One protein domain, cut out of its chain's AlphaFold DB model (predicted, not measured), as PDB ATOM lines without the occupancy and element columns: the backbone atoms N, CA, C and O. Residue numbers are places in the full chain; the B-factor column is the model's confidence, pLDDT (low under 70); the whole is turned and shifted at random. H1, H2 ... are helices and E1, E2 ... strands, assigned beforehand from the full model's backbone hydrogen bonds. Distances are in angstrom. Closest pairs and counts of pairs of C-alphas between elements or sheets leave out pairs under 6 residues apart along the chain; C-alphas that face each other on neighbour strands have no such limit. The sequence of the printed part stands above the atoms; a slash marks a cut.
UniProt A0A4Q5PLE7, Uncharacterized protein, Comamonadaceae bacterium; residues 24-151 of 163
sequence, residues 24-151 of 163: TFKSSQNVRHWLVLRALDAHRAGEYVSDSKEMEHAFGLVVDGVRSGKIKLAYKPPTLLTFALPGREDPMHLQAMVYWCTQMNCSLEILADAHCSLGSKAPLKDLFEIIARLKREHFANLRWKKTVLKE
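Overview. This is residues 24 to 151 of the 163 residues of an uncharacterized protein of Comamonadaceae bacterium (UniProt A0A4Q5PLE7). Two short helices, H3 and H4, about perpendicular to each other, form the middle of a helical body, with a helical hairpin of H1 and H2 packed on H3 on one side and the long helix H5 packed on H4 on another. A small two-stranded ribbon, E1 and E2, sits by the first turn of H5, while the last residues of H5, 139 to 151, stick out from the body as an arm. The printed part has 128 residues, with five named helices and two named strands in the order H1 H2 E1 H3 H4 E2 H5; the sheet, E1 - E2, is antiparallel, and the class is mostly helix. The whole is compact, with a radius of gyration of the C-alphas of 15.8 A and spans of 50 by 36 by 29 A.

Along the chain. The sheet holds E1, residues 82 to 84, and E2, residues 121 to 123. H5, residues 124 to 151, is 41.1 A long and runs from C-alpha 124 at (15.355, -17.202, -79.219) to C-alpha 151 at (32.651, -32.790, -45.356). H4 is residues 108 to 118, 15.1 A, and H3 is residues 93 to 104, 16.3 A. H2, residues 52 to 67, is 22.4 A long, and H1, residues 29 to 42, is 19.9 A long, beginning at C-alpha 29 at (16.802, 5.001, -58.142).

Arrangement. E1 and E2 are antiparallel, at 159 degrees, with N 83 and O 122 within hydrogen-bond range at 2.8 A and N 122 and O 83 at 3.1 A. The closest C-alphas of E1 and H5 are those of Thr 82 and Leu 124, 5.0 A. H5, with residues 126 to 135 alone, touches H4, opposite ways at a steep tilt of 55 degrees; the closest C-alphas are those of Ala 114 and Ile 130, 6.1 A. H3, with residues 97 to 101 alone, touches H4, about perpendicular at 87 degrees, closest at the C-alphas of Cys 101 and Leu 108, 6.5 A. H2, with residues 62 to 67 alone, touches H3, about perpendicular at 78 degrees, closest at the C-alphas of Val 63 and Thr 102, 5.4 A. H1 and H2 are a helical hairpin and touch, closest at the C-alphas of Trp 34 and Ala 58, 5.2 A; they run opposite ways at a tilt of 35.2 degrees, only just steep. H1 and H5 are apart, as are H2 and H5. In the five helices, every O i to N i+4 pair is within hydrogen-bond range.

Size, cuts and confidence. The two C-alphas farthest apart are those of Pro 78 and Glu 151, 50.1 A. Without residues 139 to 151, which stand free, the body spans 41 by 32 by 26 A. The link from H2 to E1, residues 68 to 81, is long; the printed part has no cut. The mean pLDDT of the printed part is 86.0, and residues 44 to 50 and 142 to 151 are under 70.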
ATOM      1  N   THR A  24      11.447   6.159 -66.000       92.56
ATOM      2  CA  THR A  24      12.372   5.726 -67.061       92.56
ATOM      3  C   THR A  24      13.602   5.048 -66.456       92.56
ATOM      4  O   THR A  24      13.999   5.375 -65.334       92.56
ATOM      5  N   PHE A  25      14.244   4.148 -67.208       91.25
ATOM      6  CA  PHE A  25      15.469   3.460 -66.782       91.25
ATOM      7  C   PHE A  25      16.530   4.418 -66.219       91.25
ATOM      8  O   PHE A  25      17.052   4.192 -65.134       91.25
ATOM      9  N   LYS A  26      16.784   5.541 -66.906       90.50
ATOM     10  CA  LYS A  26      17.794   6.536 -66.500       90.50
ATOM     11  C   LYS A  26      17.433   7.287 -65.211       90.50
ATOM     12  O   LYS A  26      18.324   7.701 -64.481       90.50
ATOM     13  N   SER A  27      16.141   7.467 -64.930       90.50
ATOM     14  CA  SER A  27      15.653   8.183 -63.740       90.50
ATOM     15  C   SER A  27      15.450   7.285 -62.514       90.50
ATOM     16  O   SER A  27      15.252   7.788 -61.411       90.50
ATOM     17  N   SER A  28      15.470   5.960 -62.688       93.88
ATOM     18  CA  SER A  28      15.166   5.015 -61.611       93.88
ATOM     19  C   SER A  28      16.266   4.996 -60.545       93.88
ATOM     20  O   SER A  28      17.452   4.851 -60.847       93.88
ATOM     21  N   GLN A  29      15.877   5.126 -59.273       93.88
ATOM     22  CA  GLN A  29      16.802   5.001 -58.142       93.88
ATOM     23  C   GLN A  29      17.404   3.595 -58.060       93.88
ATOM     24  O   GLN A  29      18.612   3.476 -57.877       93.88
ATOM     25  N   ASN A  30      16.599   2.552 -58.285       93.12
ATOM     26  CA  ASN A  30      17.067   1.162 -58.282       93.12
ATOM     27  C   ASN A  30      18.129   0.935 -59.364       93.12
ATOM     28  O   ASN A  30      19.156   0.317 -59.102       93.12
ATOM     29  N   VAL A  31      17.915   1.492 -60.563       93.31
ATOM     30  CA  VAL A  31      18.892   1.401 -61.661       93.31
ATOM     31  C   VAL A  31      20.179   2.130 -61.296       93.31
ATOM     32  O   VAL A  31      21.254   1.567 -61.466       93.31
ATOM     33  N   ARG A  32      20.092   3.355 -60.762       93.94
ATOM     34  CA  ARG A  32      21.279   4.114 -60.335       93.94
ATOM     35  C   ARG A  32      22.075   3.375 -59.264       93.94
ATOM     36  O   ARG A  32      23.284   3.259 -59.405       93.94
ATOM     37  N   HIS A  33      21.409   2.856 -58.236       93.12
ATOM     38  CA  HIS A  33      22.061   2.102 -57.168       93.12
ATOM     39  C   HIS A  33      22.785   0.863 -57.714       93.12
ATOM     40  O   HIS A  33      23.976   0.697 -57.469       93.12
ATOM     41  N   TRP A  34      22.113   0.061 -58.546       93.19
ATOM     42  CA  TRP A  34      22.736  -1.088 -59.202       93.19
ATOM     43  C   TRP A  34      23.944  -0.696 -60.076       93.19
ATOM     44  O   TRP A  34      24.984  -1.350 -60.020       93.19
ATOM     45  N   LEU A  35      23.845   0.386 -60.857       91.44
ATOM     46  CA  LEU A  35      24.956   0.866 -61.689       91.44
ATOM     47  C   LEU A  35      26.151   1.345 -60.857       91.44
ATOM     48  O   LEU A  35      27.287   1.115 -61.265       91.44
ATOM     49  N   VAL A  36      25.911   1.976 -59.705       90.62
ATOM     50  CA  VAL A  36      26.975   2.382 -58.776       90.62
ATOM     51  C   VAL A  36      27.698   1.157 -58.229       90.62
ATOM     52  O   VAL A  36      28.920   1.102 -58.327       90.62
ATOM     53  N   LEU A  37      26.970   0.149 -57.736       88.81
ATOM     54  CA  LEU A  37      27.580  -1.099 -57.256       88.81
ATOM     55  C   LEU A  37      28.426  -1.764 -58.349       88.81
ATOM     56  O   LEU A  37      29.563  -2.154 -58.107       88.81
ATOM     57  N   ARG A  38      27.911  -1.806 -59.583       86.00
ATOM     58  CA  ARG A  38      28.634  -2.372 -60.729       86.00
ATOM     59  C   ARG A  38      29.891  -1.579 -61.094       86.00
ATOM     60  O   ARG A  38      30.891  -2.174 -61.484       86.00
ATOM     61  N   ALA A  39      29.849  -0.250 -61.001       86.69
ATOM     62  CA  ALA A  39      31.020   0.590 -61.239       86.69
ATOM     63  C   ALA A  39      32.088   0.371 -60.157       86.69
ATOM     64  O   ALA A  39      33.263   0.239 -60.490       86.69
ATOM     65  N   LEU A  40      31.682   0.267 -58.888       84.75
ATOM     66  CA  LEU A  40      32.590  -0.029 -57.779       84.75
ATOM     67  C   LEU A  40      33.274  -1.393 -57.956       84.75
ATOM     68  O   LEU A  40      34.491  -1.476 -57.820       84.75
ATOM     69  N   ASP A  41      32.531  -2.433 -58.352       81.81
ATOM     70  CA  ASP A  41      33.108  -3.759 -58.623       81.81
ATOM     71  C   ASP A  41      34.052  -3.768 -59.841       81.81
ATOM     72  O   ASP A  41      35.071  -4.455 -59.841       81.81
ATOM     73  N   ALA A  42      33.775  -2.962 -60.871       77.38
ATOM     74  CA  ALA A  42      34.659  -2.839 -62.033       77.38
ATOM     75  C   ALA A  42      35.974  -2.104 -61.714       77.38
ATOM     76  O   ALA A  42      37.001  -2.378 -62.334       77.38
ATOM     77  N   HIS A  43      35.961  -1.190 -60.740       74.44
ATOM     78  CA  HIS A  43      37.112  -0.382 -60.332       74.44
ATOM     79  C   HIS A  43      37.999  -1.051 -59.271       74.44
ATOM     80  O   HIS A  43      38.742  -0.344 -58.598       74.44
ATOM     81  N   ARG A  44      37.954  -2.389 -59.137       63.19
ATOM     82  CA  ARG A  44      38.751  -3.226 -58.213       63.19
ATOM     83  C   ARG A  44      40.239  -2.834 -58.146       63.19
ATOM     84  O   ARG A  44      41.105  -3.456 -58.750       63.19
ATOM     85  N   ALA A  45      40.513  -1.829 -57.326       53.69
ATOM     86  CA  ALA A  45      41.817  -1.378 -56.863       53.69
ATOM     87  C   ALA A  45      41.857  -1.389 -55.320       53.69
ATOM     88  O   ALA A  45      42.518  -0.569 -54.698       53.69
ATOM     89  N   GLY A  46      41.143  -2.337 -54.698       52.31
ATOM     90  CA  GLY A  46      41.476  -2.840 -53.360       52.31
ATOM     91  C   GLY A  46      40.627  -2.386 -52.169       52.31
ATOM     92  O   GLY A  46      40.633  -3.104 -51.178       52.31
ATOM     93  N   GLU A  47      39.869  -1.285 -52.228       57.69
ATOM     94  CA  GLU A  47      39.215  -0.746 -51.010       57.69
ATOM     95  C   GLU A  47      37.711  -1.018 -50.871       57.69
ATOM     96  O   GLU A  47      37.202  -1.040 -49.754       57.69
ATOM     97  N   TYR A  48      36.994  -1.275 -51.966       53.97
ATOM     98  CA  TYR A  48      35.562  -1.580 -51.918       53.97
ATOM     99  C   TYR A  48      35.249  -2.818 -52.752       53.97
ATOM    100  O   TYR A  48      35.339  -2.806 -53.978       53.97
ATOM    101  N   VAL A  49      34.864  -3.896 -52.073       57.62
ATOM    102  CA  VAL A  49      34.246  -5.068 -52.692       57.62
ATOM    103  C   VAL A  49      32.761  -4.959 -52.389       57.62
ATOM    104  O   VAL A  49      32.361  -5.146 -51.241       57.62
ATOM    105  N   SER A  50      31.939  -4.612 -53.384       60.94
ATOM    106  CA  SER A  50      30.489  -4.731 -53.207       60.94
ATOM    107  C   SER A  50      30.169  -6.195 -52.919       60.94
ATOM    108  O   SER A  50      30.642  -7.068 -53.655       60.94
ATOM    109  N   ASP A  51      29.386  -6.477 -51.875       76.38
ATOM    110  CA  ASP A  51      28.933  -7.842 -51.612       76.38
ATOM    111  C   ASP A  51      28.215  -8.350 -52.873       76.38
ATOM    112  O   ASP A  51      27.289  -7.710 -53.378       76.38
ATOM    113  N   SER A  52      28.659  -9.491 -53.405       79.50
ATOM    114  CA  SER A  52      28.048 -10.122 -54.578       79.50
ATOM    115  C   SER A  52      26.532 -10.277 -54.389       79.50
ATOM    116  O   SER A  52      25.754 -10.006 -55.304       79.50
ATOM    117  N   LYS A  53      26.090 -10.560 -53.155       84.19
ATOM    118  CA  LYS A  53      24.666 -10.639 -52.807       84.19
ATOM    119  C   LYS A  53      23.949  -9.296 -52.903       84.19
ATOM    120  O   LYS A  53      22.783  -9.259 -53.287       84.19
ATOM    121  N   GLU A  54      24.614  -8.199 -52.550       88.44
ATOM    122  CA  GLU A  54      24.050  -6.852 -52.651       88.44
ATOM    123  C   GLU A  54      23.882  -6.448 -54.122       88.44
ATOM    124  O   GLU A  54      22.823  -5.952 -54.509       88.44
ATOM    125  N   MET A  55      24.874  -6.750 -54.967       89.19
ATOM    126  CA  MET A  55      24.787  -6.518 -56.411       89.19
ATOM    127  C   MET A  55      23.678  -7.359 -57.063       89.19
ATOM    128  O   MET A  55      22.898  -6.828 -57.861       89.19
ATOM    129  N   GLU A  56      23.567  -8.644 -56.710       89.06
ATOM    130  CA  GLU A  56      22.489  -9.527 -57.172       89.06
ATOM    131  C   GLU A  56      21.109  -9.024 -56.732       89.06
ATOM    132  O   GLU A  56      20.182  -8.963 -57.542       89.06
ATOM    133  N   HIS A  57      20.970  -8.609 -55.470       91.81
ATOM    134  CA  HIS A  57      19.722  -8.071 -54.937       91.81
ATOM    135  C   HIS A  57      19.320  -6.762 -55.630       91.81
ATOM    136  O   HIS A  57      18.184  -6.627 -56.091       91.81
ATOM    137  N   ALA A  58      20.254  -5.816 -55.777       93.12
ATOM    138  CA  ALA A  58      20.015  -4.559 -56.481       93.12
ATOM    139  C   ALA A  58      19.601  -4.798 -57.941       93.12
ATOM    140  O   ALA A  58      18.680  -4.147 -58.441       93.12
ATOM    141  N   PHE A  59      20.228  -5.767 -58.615       94.19
ATOM    142  CA  PHE A  59      19.824  -6.176 -59.955       94.19
ATOM    143  C   PHE A  59      18.416  -6.793 -59.979       94.19
ATOM    144  O   PHE A  59      17.613  -6.448 -60.850       94.19
ATOM    145  N   GLY A  60      18.082  -7.640 -59.003       93.56
ATOM    146  CA  GLY A  60      16.743  -8.212 -58.835       93.56
ATOM    147  C   GLY A  60      15.655  -7.138 -58.758       93.56
ATOM    148  O   GLY A  60      14.676  -7.197 -59.500       93.56
ATOM    149  N   LEU A  61      15.880  -6.078 -57.974       95.25
ATOM    150  CA  LEU A  61      14.957  -4.937 -57.878       95.25
ATOM    151  C   LEU A  61      14.765  -4.195 -59.210       95.25
ATOM    152  O   LEU A  61      13.690  -3.641 -59.467       95.25
ATOM    153  N   VAL A  62      15.793  -4.150 -60.061       95.69
ATOM    154  CA  VAL A  62      15.685  -3.576 -61.409       95.69
ATOM    155  C   VAL A  62      14.836  -4.479 -62.301       95.69
ATOM    156  O   VAL A  62      13.909  -3.986 -62.942       95.69
ATOM    157  N   VAL A  63      15.110  -5.785 -62.316       95.81
ATOM    158  CA  VAL A  63      14.354  -6.772 -63.106       95.81
ATOM    159  C   VAL A  63      12.877  -6.785 -62.709       95.81
ATOM    160  O   VAL A  63      12.006  -6.709 -63.577       95.81
ATOM    161  N   ASP A  64      12.576  -6.793 -61.413       94.75
ATOM    162  CA  ASP A  64      11.204  -6.746 -60.905       94.75
ATOM    163  C   ASP A  64      10.517  -5.418 -61.236       94.75
ATOM    164  O   ASP A  64       9.340  -5.385 -61.612       94.75
ATOM    165  N   GLY A  65      11.255  -4.308 -61.164       94.19
ATOM    166  CA  GLY A  65      10.769  -3.000 -61.590       94.19
ATOM    167  C   GLY A  65      10.413  -2.964 -63.079       94.19
ATOM    168  O   GLY A  65       9.382  -2.401 -63.447       94.19
ATOM    169  N   VAL A  66      11.214  -3.600 -63.937       95.06
ATOM    170  CA  VAL A  66      10.924  -3.714 -65.376       95.06
ATOM    171  C   VAL A  66       9.719  -4.622 -65.617       95.06
ATOM    172  O   VAL A  66       8.796  -4.236 -66.331       95.06
ATOM    173  N   ARG A  67       9.682  -5.798 -64.982       94.31
ATOM    174  CA  ARG A  67       8.592  -6.778 -65.118       94.31
ATOM    175  C   ARG A  67       7.240  -6.213 -64.683       94.31
ATOM    176  O   ARG A  67       6.233  -6.465 -65.332       94.31
ATOM    177  N   SER A  68       7.224  -5.430 -63.606       92.81
ATOM    178  CA  SER A  68       6.017  -4.767 -63.091       92.81
ATOM    179  C   SER A  68       5.635  -3.488 -63.848       92.81
ATOM    180  O   SER A  68       4.642  -2.852 -63.506       92.81
ATOM    181  N   GLY A  69       6.415  -3.071 -64.853       92.31
ATOM    182  CA  GLY A  69       6.179  -1.839 -65.613       92.31
ATOM    183  C   GLY A  69       6.528  -0.544 -64.865       92.31
ATOM    184  O   GLY A  69       6.353   0.549 -65.410       92.31
ATOM    185  N   LYS A  70       7.062  -0.643 -63.641       93.81
ATOM    186  CA  LYS A  70       7.530   0.493 -62.827       93.81
ATOM    187  C   LYS A  70       8.800   1.136 -63.384       93.81
ATOM    188  O   LYS A  70       9.044   2.317 -63.137       93.81
ATOM    189  N   ILE A  71       9.601   0.371 -64.127       95.19
ATOM    190  CA  ILE A  71      10.793   0.832 -64.838       95.19
ATOM    191  C   ILE A  71      10.583   0.601 -66.333       95.19
ATOM    192  O   ILE A  71      10.448  -0.530 -66.793       95.19
ATOM    193  N   LYS A  72      10.586   1.682 -67.107       94.88
ATOM    194  CA  LYS A  72      10.441   1.647 -68.563       94.88
ATOM    195  C   LYS A  72      11.810   1.625 -69.227       94.88
ATOM    196  O   LYS A  72      12.608   2.550 -69.044       94.88
ATOM    197  N   LEU A  73      12.057   0.586 -70.021       94.44
ATOM    198  CA  LEU A  73      13.225   0.489 -70.891       94.44
ATOM    199  C   LEU A  73      12.948   1.213 -72.212       94.44
ATOM    200  O   LEU A  73      11.854   1.111 -72.766       94.44
ATOM    201  N   ALA A  74      13.938   1.950 -72.709       94.12
ATOM    202  CA  ALA A  74      13.903   2.536 -74.048       94.12
ATOM    203  C   ALA A  74      14.315   1.517 -75.120       94.12
ATOM    204  O   ALA A  74      13.890   1.628 -76.269       94.12
ATOM    205  N   TYR A  75      15.123   0.522 -74.737       93.56
ATOM    206  CA  TYR A  75      15.525  -0.564 -75.622       93.56
ATOM    207  C   TYR A  75      14.315  -1.366 -76.113       93.56
ATOM    208  O   TYR A  75      13.463  -1.781 -75.326       93.56
ATOM    209  N   LYS A  76      14.290  -1.622 -77.421       91.56
ATOM    210  CA  LYS A  76      13.355  -2.534 -78.076       91.56
ATOM    211  C   LYS A  76      14.165  -3.505 -78.931       91.56
ATOM    212  O   LYS A  76      14.994  -3.035 -79.713       91.56
ATOM    213  N   PRO A  77      13.958  -4.826 -78.801       89.81
ATOM    214  CA  PRO A  77      14.655  -5.770 -79.654       89.81
ATOM    215  C   PRO A  77      14.214  -5.575 -81.118       89.81
ATOM    216  O   PRO A  77      13.047  -5.253 -81.356       89.81
ATOM    217  N   PRO A  78      15.111  -5.781 -82.102       87.00
ATOM    218  CA  PRO A  78      14.772  -5.638 -83.520       87.00
ATOM    219  C   PRO A  78      13.650  -6.588 -83.951       87.00
ATOM    220  O   PRO A  78      12.803  -6.239 -84.768       87.00
ATOM    221  N   THR A  79      13.647  -7.794 -83.384       89.31
ATOM    222  CA  THR A  79      12.635  -8.825 -83.599       89.31
ATOM    223  C   THR A  79      12.334  -9.526 -82.276       89.31
ATOM    224  O   THR A  79      13.183  -9.616 -81.391       89.31
ATOM    225  N   LEU A  80      11.118 -10.057 -82.136       86.38
ATOM    226  CA  LEU A  80      10.725 -10.828 -80.946       86.38
ATOM    227  C   LEU A  80      11.199 -12.291 -80.988       86.38
ATOM    228  O   LEU A  80      11.053 -13.008 -80.006       86.38
ATOM    229  N   LEU A  81      11.760 -12.735 -82.117       89.94
ATOM    230  CA  LEU A  81      12.159 -14.127 -82.364       89.94
ATOM    231  C   LEU A  81      13.676 -14.340 -82.313       89.94
ATOM    232  O   LEU A  81      14.145 -15.476 -82.392       89.94
ATOM    233  N   THR A  82      14.448 -13.262 -82.198       91.25
ATOM    234  CA  THR A  82      15.907 -13.310 -82.256       91.25
ATOM    235  C   THR A  82      16.476 -12.587 -81.052       91.25
ATOM    236  O   THR A  82      16.158 -11.428 -80.784       91.25
ATOM    237  N   PHE A  83      17.348 -13.278 -80.332       91.69
ATOM    238  CA  PHE A  83      18.223 -12.650 -79.370       91.69
ATOM    239  C   PHE A  83      19.239 -11.779 -80.102       91.69
ATOM    240  O   PHE A  83      19.893 -12.229 -81.041       91.69
ATOM    241  N   ALA A  84      19.374 -10.535 -79.657       91.12
ATOM    242  CA  ALA A  84      20.402  -9.625 -80.128       91.12
ATOM    243  C   ALA A  84      20.841  -8.729 -78.974       91.12
ATOM    244  O   ALA A  84      19.996  -8.160 -78.273       91.12
ATOM    245  N   LEU A  85      22.153  -8.587 -78.803       91.38
ATOM    246  CA  LEU A  85      22.739  -7.583 -77.926       91.38
ATOM    247  C   LEU A  85      23.472  -6.538 -78.774       91.38
ATOM    248  O   LEU A  85      24.279  -6.904 -79.630       91.38
ATOM    249  N   PRO A  86      23.208  -5.238 -78.554       91.44
ATOM    250  CA  PRO A  86      24.056  -4.176 -79.080       91.44
ATOM    251  C   PRO A  86      25.508  -4.345 -78.613       91.44
ATOM    252  O   PRO A  86      25.758  -4.964 -77.575       91.44
ATOM    253  N   GLY A  87      26.466  -3.774 -79.347       88.69
ATOM    254  CA  GLY A  87      27.870  -3.758 -78.923       88.69
ATOM    255  C   GLY A  87      28.054  -3.049 -77.577       88.69
ATOM    256  O   GLY A  87      27.210  -2.255 -77.178       88.69
ATOM    257  N   ARG A  88      29.155  -3.320 -76.869       86.44
ATOM    258  CA  ARG A  88      29.400  -2.776 -75.518       86.44
ATOM    259  C   ARG A  88      29.404  -1.242 -75.460       86.44
ATOM    260  O   ARG A  88      28.958  -0.682 -74.465       86.44
ATOM    261  N   GLU A  89      29.866  -0.596 -76.529       88.75
ATOM    262  CA  GLU A  89      29.909   0.867 -76.668       88.75
ATOM    263  C   GLU A  89      28.535   1.487 -76.978       88.75
ATOM    264  O   GLU A  89      28.370   2.706 -76.942       88.75
ATOM    265  N   ASP A  90      27.526   0.667 -77.288       89.88
ATOM    266  CA  ASP A  90      26.183   1.156 -77.569       89.88
ATOM    267  C   ASP A  90      25.489   1.587 -76.260       89.88
ATOM    268  O   ASP A  90      25.410   0.801 -75.305       89.88
ATOM    269  N   PRO A  91      24.905   2.797 -76.192       87.44
ATOM    270  CA  PRO A  91      24.229   3.287 -74.990       87.44
ATOM    271  C   PRO A  91      23.033   2.421 -74.557       87.44
ATOM    272  O   PRO A  91      22.573   2.519 -73.414       87.44
ATOM    273  N   MET A  92      22.490   1.591 -75.451       92.38
ATOM    274  CA  MET A  92      21.403   0.656 -75.174       92.38
ATOM    275  C   MET A  92      21.886  -0.712 -74.696       92.38
ATOM    276  O   MET A  92      21.049  -1.486 -74.235       92.38
ATOM    277  N   HIS A  93      23.188  -1.015 -74.735       91.56
ATOM    278  CA  HIS A  93      23.731  -2.324 -74.359       91.56
ATOM    279  C   HIS A  93      23.234  -2.789 -72.986       91.56
ATOM    280  O   HIS A  93      22.660  -3.869 -72.848       91.56
ATOM    281  N   LEU A  94      23.359  -1.931 -71.969       92.06
ATOM    282  CA  LEU A  94      22.919  -2.254 -70.612       92.06
ATOM    283  C   LEU A  94      21.406  -2.461 -70.522       92.06
ATOM    284  O   LEU A  94      20.957  -3.399 -69.870       92.06
ATOM    285  N   GLN A  95      20.614  -1.630 -71.200       94.75
ATOM    286  CA  GLN A  95      19.159  -1.797 -71.219       94.75
ATOM    287  C   GLN A  95      18.747  -3.086 -71.937       94.75
ATOM    288  O   GLN A  95      17.806  -3.743 -71.498       94.75
ATOM    289  N   ALA A  96      19.467  -3.474 -72.991       94.25
ATOM    290  CA  ALA A  96      19.259  -4.732 -73.695       94.25
ATOM    291  C   ALA A  96      19.570  -5.937 -72.801       94.25
ATOM    292  O   ALA A  96      18.781  -6.879 -72.758       94.25
ATOM    293  N   MET A  97      20.661  -5.886 -72.029       94.19
ATOM    294  CA  MET A  97      20.963  -6.926 -71.043       94.19
ATOM    295  C   MET A  97      19.851  -7.052 -69.998       94.19
ATOM    296  O   MET A  97      19.353  -8.151 -69.771       94.19
ATOM    297  N   VAL A  98      19.401  -5.937 -69.403       95.31
ATOM    298  CA  VAL A  98      18.297  -5.958 -68.425       95.31
ATOM    299  C   VAL A  98      17.018  -6.512 -69.051       95.31
ATOM    300  O   VAL A  98      16.348  -7.344 -68.436       95.31
ATOM    301  N   TYR A  99      16.688  -6.093 -70.275       95.56
ATOM    302  CA  TYR A  99      15.531  -6.598 -71.009       95.56
ATOM    303  C   TYR A  99      15.592  -8.121 -71.144       95.56
ATOM    304  O   TYR A  99      14.670  -8.814 -70.715       95.56
ATOM    305  N   TRP A 100      16.690  -8.656 -71.681       95.06
ATOM    306  CA  TRP A 100      16.819 -10.090 -71.922       95.06
ATOM    307  C   TRP A 100      16.894 -10.905 -70.632       95.06
ATOM    308  O   TRP A 100      16.236 -11.938 -70.551       95.06
ATOM    309  N   CYS A 101      17.581 -10.422 -69.592       95.25
ATOM    310  CA  CYS A 101      17.547 -11.049 -68.267       95.25
ATOM    311  C   CYS A 101      16.124 -11.111 -67.701       95.25
ATOM    312  O   CYS A 101      15.731 -12.125 -67.122       95.25
ATOM    313  N   THR A 102      15.330 -10.056 -67.912       95.00
ATOM    314  CA  THR A 102      13.933 -10.008 -67.464       95.00
ATOM    315  C   THR A 102      13.073 -11.025 -68.214       95.00
ATOM    316  O   THR A 102      12.316 -11.755 -67.573       95.00
ATOM    317  N   GLN A 103      13.219 -11.111 -69.543       93.69
ATOM    318  CA  GLN A 103      12.469 -12.049 -70.393       93.69
ATOM    319  C   GLN A 103      12.857 -13.514 -70.143       93.69
ATOM    320  O   GLN A 103      11.999 -14.389 -70.107       93.69
ATOM    321  N   MET A 104      14.145 -13.782 -69.927       92.31
ATOM    322  CA  MET A 104      14.692 -15.133 -69.739       92.31
ATOM    323  C   MET A 104      14.744 -15.573 -68.270       92.31
ATOM    324  O   MET A 104      15.165 -16.696 -67.949       92.31
ATOM    325  N   ASN A 105      14.336 -14.683 -67.363       92.50
ATOM    326  CA  ASN A 105      14.389 -14.864 -65.918       92.50
ATOM    327  C   ASN A 105      15.760 -15.391 -65.449       92.50
ATOM    328  O   ASN A 105      15.839 -16.442 -64.806       92.50
ATOM    329  N   CYS A 106      16.848 -14.741 -65.867       91.81
ATOM    330  CA  CYS A 106      18.228 -15.146 -65.575       91.81
ATOM    331  C   CYS A 106      19.068 -13.990 -65.012       91.81
ATOM    332  O   CYS A 106      18.688 -12.823 -65.116       91.81
ATOM    333  N   SER A 107      20.214 -14.324 -64.412       90.62
ATOM    334  CA  SER A 107      21.216 -13.341 -63.988       90.62
ATOM    335  C   SER A 107      22.001 -12.794 -65.185       90.62
ATOM    336  O   SER A 107      21.967 -13.356 -66.284       90.62
ATOM    337  N   LEU A 108      22.728 -11.694 -64.969       90.25
ATOM    338  CA  LEU A 108      23.605 -11.109 -65.989       90.25
ATOM    339  C   LEU A 108      24.746 -12.043 -66.388       90.25
ATOM    340  O   LEU A 108      25.093 -12.073 -67.562       90.25
ATOM    341  N   GLU A 109      25.294 -12.799 -65.438       89.38
ATOM    342  CA  GLU A 109      26.367 -13.771 -65.683       89.38
ATOM    343  C   GLU A 109      25.898 -14.857 -66.652       89.38
ATOM    344  O   GLU A 109      26.489 -15.044 -67.710       89.38
ATOM    345  N   ILE A 110      24.742 -15.467 -66.372       91.31
ATOM    346  CA  ILE A 110      24.164 -16.503 -67.238       91.31
ATOM    347  C   ILE A 110      23.857 -15.947 -68.633       91.31
ATOM    348  O   ILE A 110      24.041 -16.642 -69.632       91.31
ATOM    349  N   LEU A 111      23.373 -14.704 -68.725       92.44
ATOM    350  CA  LEU A 111      23.125 -14.076 -70.022       92.44
ATOM    351  C   LEU A 111      24.430 -13.790 -70.781       92.44
ATOM    352  O   LEU A 111      24.469 -13.963 -71.999       92.44
ATOM    353  N   ALA A 112      25.483 -13.358 -70.085       90.94
ATOM    354  CA  ALA A 112      26.795 -13.114 -70.675       90.94
ATOM    355  C   ALA A 112      27.417 -14.416 -71.199       90.94
ATOM    356  O   ALA A 112      27.860 -14.451 -72.344       90.94
ATOM    357  N   ASP A 113      27.353 -15.499 -70.426       90.88
ATOM    358  CA  ASP A 113      27.837 -16.820 -70.839       90.88
ATOM    359  C   ASP A 113      27.047 -17.372 -72.031       90.88
ATOM    360  O   ASP A 113      27.618 -17.935 -72.973       90.88
ATOM    361  N   ALA A 114      25.727 -17.158 -72.042       92.06
ATOM    362  CA  ALA A 114      24.890 -17.517 -73.178       92.06
ATOM    363  C   ALA A 114      25.271 -16.722 -74.437       92.06
ATOM    364  O   ALA A 114      25.381 -17.306 -75.513       92.06
ATOM    365  N   HIS A 115      25.533 -15.418 -74.308       90.88
ATOM    366  CA  HIS A 115      26.020 -14.579 -75.407       90.88
ATOM    367  C   HIS A 115      27.409 -15.013 -75.898       90.88
ATOM    368  O   HIS A 115      27.634 -15.069 -77.103       90.88
ATOM    369  N   CYS A 116      28.330 -15.379 -75.005       89.69
ATOM    370  CA  CYS A 116      29.634 -15.930 -75.389       89.69
ATOM    371  C   CYS A 116      29.501 -17.259 -76.148       89.69
ATOM    372  O   CYS A 116      30.270 -17.518 -77.069       89.69
ATOM    373  N   SER A 117      28.509 -18.081 -75.792       90.12
ATOM    374  CA  SER A 117      28.257 -19.375 -76.439       90.12
ATOM    375  C   SER A 117      27.569 -19.249 -77.803       90.12
ATOM    376  O   SER A 117      27.855 -20.025 -78.709       90.12
ATOM    377  N   LEU A 118      26.636 -18.304 -77.944       89.56
ATOM    378  CA  LEU A 118      25.791 -18.134 -79.134       89.56
ATOM    379  C   LEU A 118      26.298 -17.077 -80.118       89.56
ATOM    380  O   LEU A 118      25.886 -17.062 -81.275       89.56
ATOM    381  N   GLY A 119      27.155 -16.171 -79.655       85.94
ATOM    382  CA  GLY A 119      27.535 -14.973 -80.386       85.94
ATOM    383  C   GLY A 119      26.503 -13.845 -80.276       85.94
ATOM    384  O   GLY A 119      25.602 -13.835 -79.435       85.94
ATOM    385  N   SER A 120      26.658 -12.851 -81.151       78.88
ATOM    386  CA  SER A 120      25.941 -11.570 -81.079       78.88
ATOM    387  C   SER A 120      24.461 -11.642 -81.460       78.88
ATOM    388  O   SER A 120      23.681 -10.766 -81.067       78.88
ATOM    389  N   LYS A 121      24.065 -12.663 -82.230       84.94
ATOM    390  CA  LYS A 121      22.684 -12.896 -82.660       84.94
ATOM    391  C   LYS A 121      22.387 -14.385 -82.718       84.94
ATOM    392  O   LYS A 121      23.151 -15.132 -83.318       84.94
ATOM    393  N   ALA A 122      21.247 -14.789 -82.168       89.75
ATOM    394  CA  ALA A 122      20.797 -16.177 -82.209       89.75
ATOM    395  C   ALA A 122      19.266 -16.285 -82.187       89.75
ATOM    396  O   ALA A 122      18.592 -15.381 -81.679       89.75
ATOM    397  N   PRO A 123      18.687 -17.378 -82.708       93.25
ATOM    398  CA  PRO A 123      17.287 -17.707 -82.482       93.25
ATOM    399  C   PRO A 123      16.955 -17.736 -80.987       93.25
ATOM    400  O   PRO A 123      17.736 -18.216 -80.164       93.25
ATOM    401  N   LEU A 124      15.767 -17.253 -80.623       92.25
ATOM    402  CA  LEU A 124      15.355 -17.202 -79.219       92.25
ATOM    403  C   LEU A 124      15.289 -18.596 -78.575       92.25
ATOM    404  O   LEU A 124      15.571 -18.741 -77.389       92.25
ATOM    405  N   LYS A 125      14.939 -19.618 -79.364       92.94
ATOM    406  CA  LYS A 125      14.895 -21.018 -78.929       92.94
ATOM    407  C   LYS A 125      16.257 -21.483 -78.404       92.94
ATOM    408  O   LYS A 125      16.333 -22.012 -77.299       92.94
ATOM    409  N   ASP A 126      17.319 -21.205 -79.152       92.62
ATOM    410  CA  ASP A 126      18.680 -21.616 -78.802       92.62
ATOM    411  C   ASP A 126      19.151 -20.897 -77.530       92.62
ATOM    412  O   ASP A 126      19.789 -21.492 -76.660       92.62
ATOM    413  N   LEU A 127      18.750 -19.629 -77.365       92.75
ATOM    414  CA  LEU A 127      18.978 -18.885 -76.128       92.75
ATOM    415  C   LEU A 127      18.278 -19.533 -74.927       92.75
ATOM    416  O   LEU A 127      18.904 -19.693 -73.878       92.75
ATOM    417  N   PHE A 128      17.007 -19.925 -75.057       93.44
ATOM    418  CA  PHE A 128      16.287 -20.618 -73.984       93.44
ATOM    419  C   PHE A 128      16.973 -21.930 -73.592       93.44
ATOM    420  O   PHE A 128      17.141 -22.199 -72.400       93.44
ATOM    421  N   GLU A 129      17.386 -22.729 -74.576       93.94
ATOM    422  CA  GLU A 129      18.054 -24.011 -74.344       93.94
ATOM    423  C   GLU A 129      19.388 -23.833 -73.606       93.94
ATOM    424  O   GLU A 129      19.637 -24.505 -72.597       93.94
ATOM    425  N   ILE A 130      20.219 -22.882 -74.040       93.62
ATOM    426  CA  ILE A 130      21.511 -22.609 -73.402       93.62
ATOM    427  C   ILE A 130      21.338 -22.027 -72.005       93.62
ATOM    428  O   ILE A 130      21.996 -22.492 -71.076       93.62
ATOM    429  N   ILE A 131      20.419 -21.081 -71.805       93.50
ATOM    430  CA  ILE A 131      20.144 -20.537 -70.470       93.50
ATOM    431  C   ILE A 131      19.648 -21.641 -69.528       93.50
ATOM    432  O   ILE A 131      20.064 -21.693 -68.371       93.50
ATOM    433  N   ALA A 132      18.780 -22.545 -69.993       92.81
ATOM    434  CA  ALA A 132      18.306 -23.666 -69.184       92.81
ATOM    435  C   ALA A 132      19.438 -24.641 -68.819       92.81
ATOM    436  O   ALA A 132      19.471 -25.168 -67.703       92.81
ATOM    437  N   ARG A 133      20.382 -24.880 -69.737       93.94
ATOM    438  CA  ARG A 133      21.594 -25.662 -69.462       93.94
ATOM    439  C   ARG A 133      22.482 -24.969 -68.421       93.94
ATOM    440  O   ARG A 133      22.742 -25.565 -67.380       93.94
ATOM    441  N   LEU A 134      22.836 -23.704 -68.641       91.38
ATOM    442  CA  LEU A 134      23.698 -22.921 -67.747       91.38
ATOM    443  C   LEU A 134      23.106 -22.775 -66.341       91.38
ATOM    444  O   LEU A 134      23.817 -22.919 -65.352       91.38
ATOM    445  N   LYS A 135      21.787 -22.569 -66.217       89.62
ATOM    446  CA  LYS A 135      21.108 -22.566 -64.909       89.62
ATOM    447  C   LYS A 135      21.320 -23.887 -64.169       89.62
ATOM    448  O   LYS A 135      21.673 -23.870 -62.994       89.62
ATOM    449  N   ARG A 136      21.124 -25.030 -64.842       88.94
ATOM    450  CA  ARG A 136      21.331 -26.358 -64.233       88.94
ATOM    451  C   ARG A 136      22.774 -26.552 -63.776       88.94
ATOM    452  O   ARG A 136      22.984 -27.040 -62.669       88.94
ATOM    453  N   GLU A 137      23.741 -26.132 -64.584       86.69
ATOM    454  CA  GLU A 137      25.169 -26.200 -64.251       86.69
ATOM    455  C   GLU A 137      25.520 -25.303 -63.054       86.69
ATOM    456  O   GLU A 137      26.160 -25.766 -62.108       86.69
ATOM    457  N   HIS A 138      25.024 -24.062 -63.018       80.31
ATOM    458  CA  HIS A 138      25.196 -23.164 -61.872       80.31
ATOM    459  C   HIS A 138      24.620 -23.754 -60.580       80.31
ATOM    460  O   HIS A 138      25.294 -23.759 -59.547       80.31
ATOM    461  N   PHE A 139      23.397 -24.294 -60.621       75.19
ATOM    462  CA  PHE A 139      22.791 -24.927 -59.447       75.19
ATOM    463  C   PHE A 139      23.549 -26.180 -59.003       75.19
ATOM    464  O   PHE A 139      23.730 -26.386 -57.800       75.19
ATOM    465  N   ALA A 140      24.025 -26.999 -59.945       73.12
ATOM    466  CA  ALA A 140      24.852 -28.159 -59.637       73.12
ATOM    467  C   ALA A 140      26.153 -27.730 -58.942       73.12
ATOM    468  O   ALA A 140      26.446 -28.214 -57.850       73.12
ATOM    469  N   ASN A 141      26.881 -26.760 -59.500       70.88
ATOM    470  CA  ASN A 141      28.138 -26.259 -58.942       70.88
ATOM    471  C   ASN A 141      27.974 -25.668 -57.535       70.88
ATOM    472  O   ASN A 141      28.800 -25.917 -56.655       70.88
ATOM    473  N   LEU A 142      26.890 -24.930 -57.285       66.62
ATOM    474  CA  LEU A 142      26.574 -24.413 -55.950       66.62
ATOM    475  C   LEU A 142      26.261 -25.537 -54.952       66.62
ATOM    476  O   LEU A 142      26.652 -25.450 -53.785       66.62
ATOM    477  N   ARG A 143      25.570 -26.595 -55.396       59.75
ATOM    478  CA  ARG A 143      25.272 -27.765 -54.562       59.75
ATOM    479  C   ARG A 143      26.553 -28.503 -54.181       59.75
ATOM    480  O   ARG A 143      26.754 -28.740 -52.996       59.75
ATOM    481  N   TRP A 144      27.436 -28.785 -55.142       54.66
ATOM    482  CA  TRP A 144      28.721 -29.446 -54.888       54.66
ATOM    483  C   TRP A 144      29.598 -28.653 -53.917       54.66
ATOM    484  O   TRP A 144      30.070 -29.214 -52.932       54.66
ATOM    485  N   LYS A 145      29.737 -27.333 -54.113       60.44
ATOM    486  CA  LYS A 145      30.503 -26.468 -53.197       60.44
ATOM    487  C   LYS A 145      29.978 -26.518 -51.757       60.44
ATOM    488  O   LYS A 145      30.774 -26.525 -50.823       60.44
ATOM    489  N   LYS A 146      28.656 -26.599 -51.560       59.97
ATOM    490  CA  LYS A 146      28.052 -26.740 -50.222       59.97
ATOM    491  C   LYS A 146      28.284 -28.118 -49.599       59.97
ATOM    492  O   LYS A 146      28.372 -28.200 -48.377       59.97
ATOM    493  N   THR A 147      28.359 -29.178 -50.400       60.81
ATOM    494  CA  THR A 147      28.638 -30.534 -49.904       60.81
ATOM    495  C   THR A 147      30.094 -30.669 -49.463       60.81
ATOM    496  O   THR A 147      30.342 -31.109 -48.346       60.81
ATOM    497  N   VAL A 148      31.045 -30.179 -50.268       58.97
ATOM    498  CA  VAL A 148      32.484 -30.244 -49.943       58.97
ATOM    499  C   VAL A 148      32.817 -29.456 -48.672       58.97
ATOM    500  O   VAL A 148      33.582 -29.934 -47.838       58.97
ATOM    501  N   LEU A 149      32.201 -28.283 -48.472       56.03
ATOM    502  CA  LEU A 149      32.417 -27.480 -47.260       56.03
ATOM    503  C   LEU A 149      31.870 -28.154 -45.986       56.03
ATOM    504  O   LEU A 149      32.359 -27.892 -44.892       56.03
ATOM    505  N   LYS A 150      30.848 -29.011 -46.115       53.38
ATOM    506  CA  LYS A 150      30.289 -29.769 -44.986       53.38
ATOM    507  C   LYS A 150      31.139 -30.986 -44.624       53.38
ATOM    508  O   LYS A 150      31.235 -31.302 -43.445       53.38
ATOM    509  N   GLU A 151      31.769 -31.637 -45.600       50.88
ATOM    510  CA  GLU A 151      32.651 -32.790 -45.356       50.88
ATOM    511  C   GLU A 151      34.012 -32.401 -44.765       50.88
ATOM    512  O   GLU A 151      34.637 -33.210 -44.091       50.88
TER     513      GLU A 151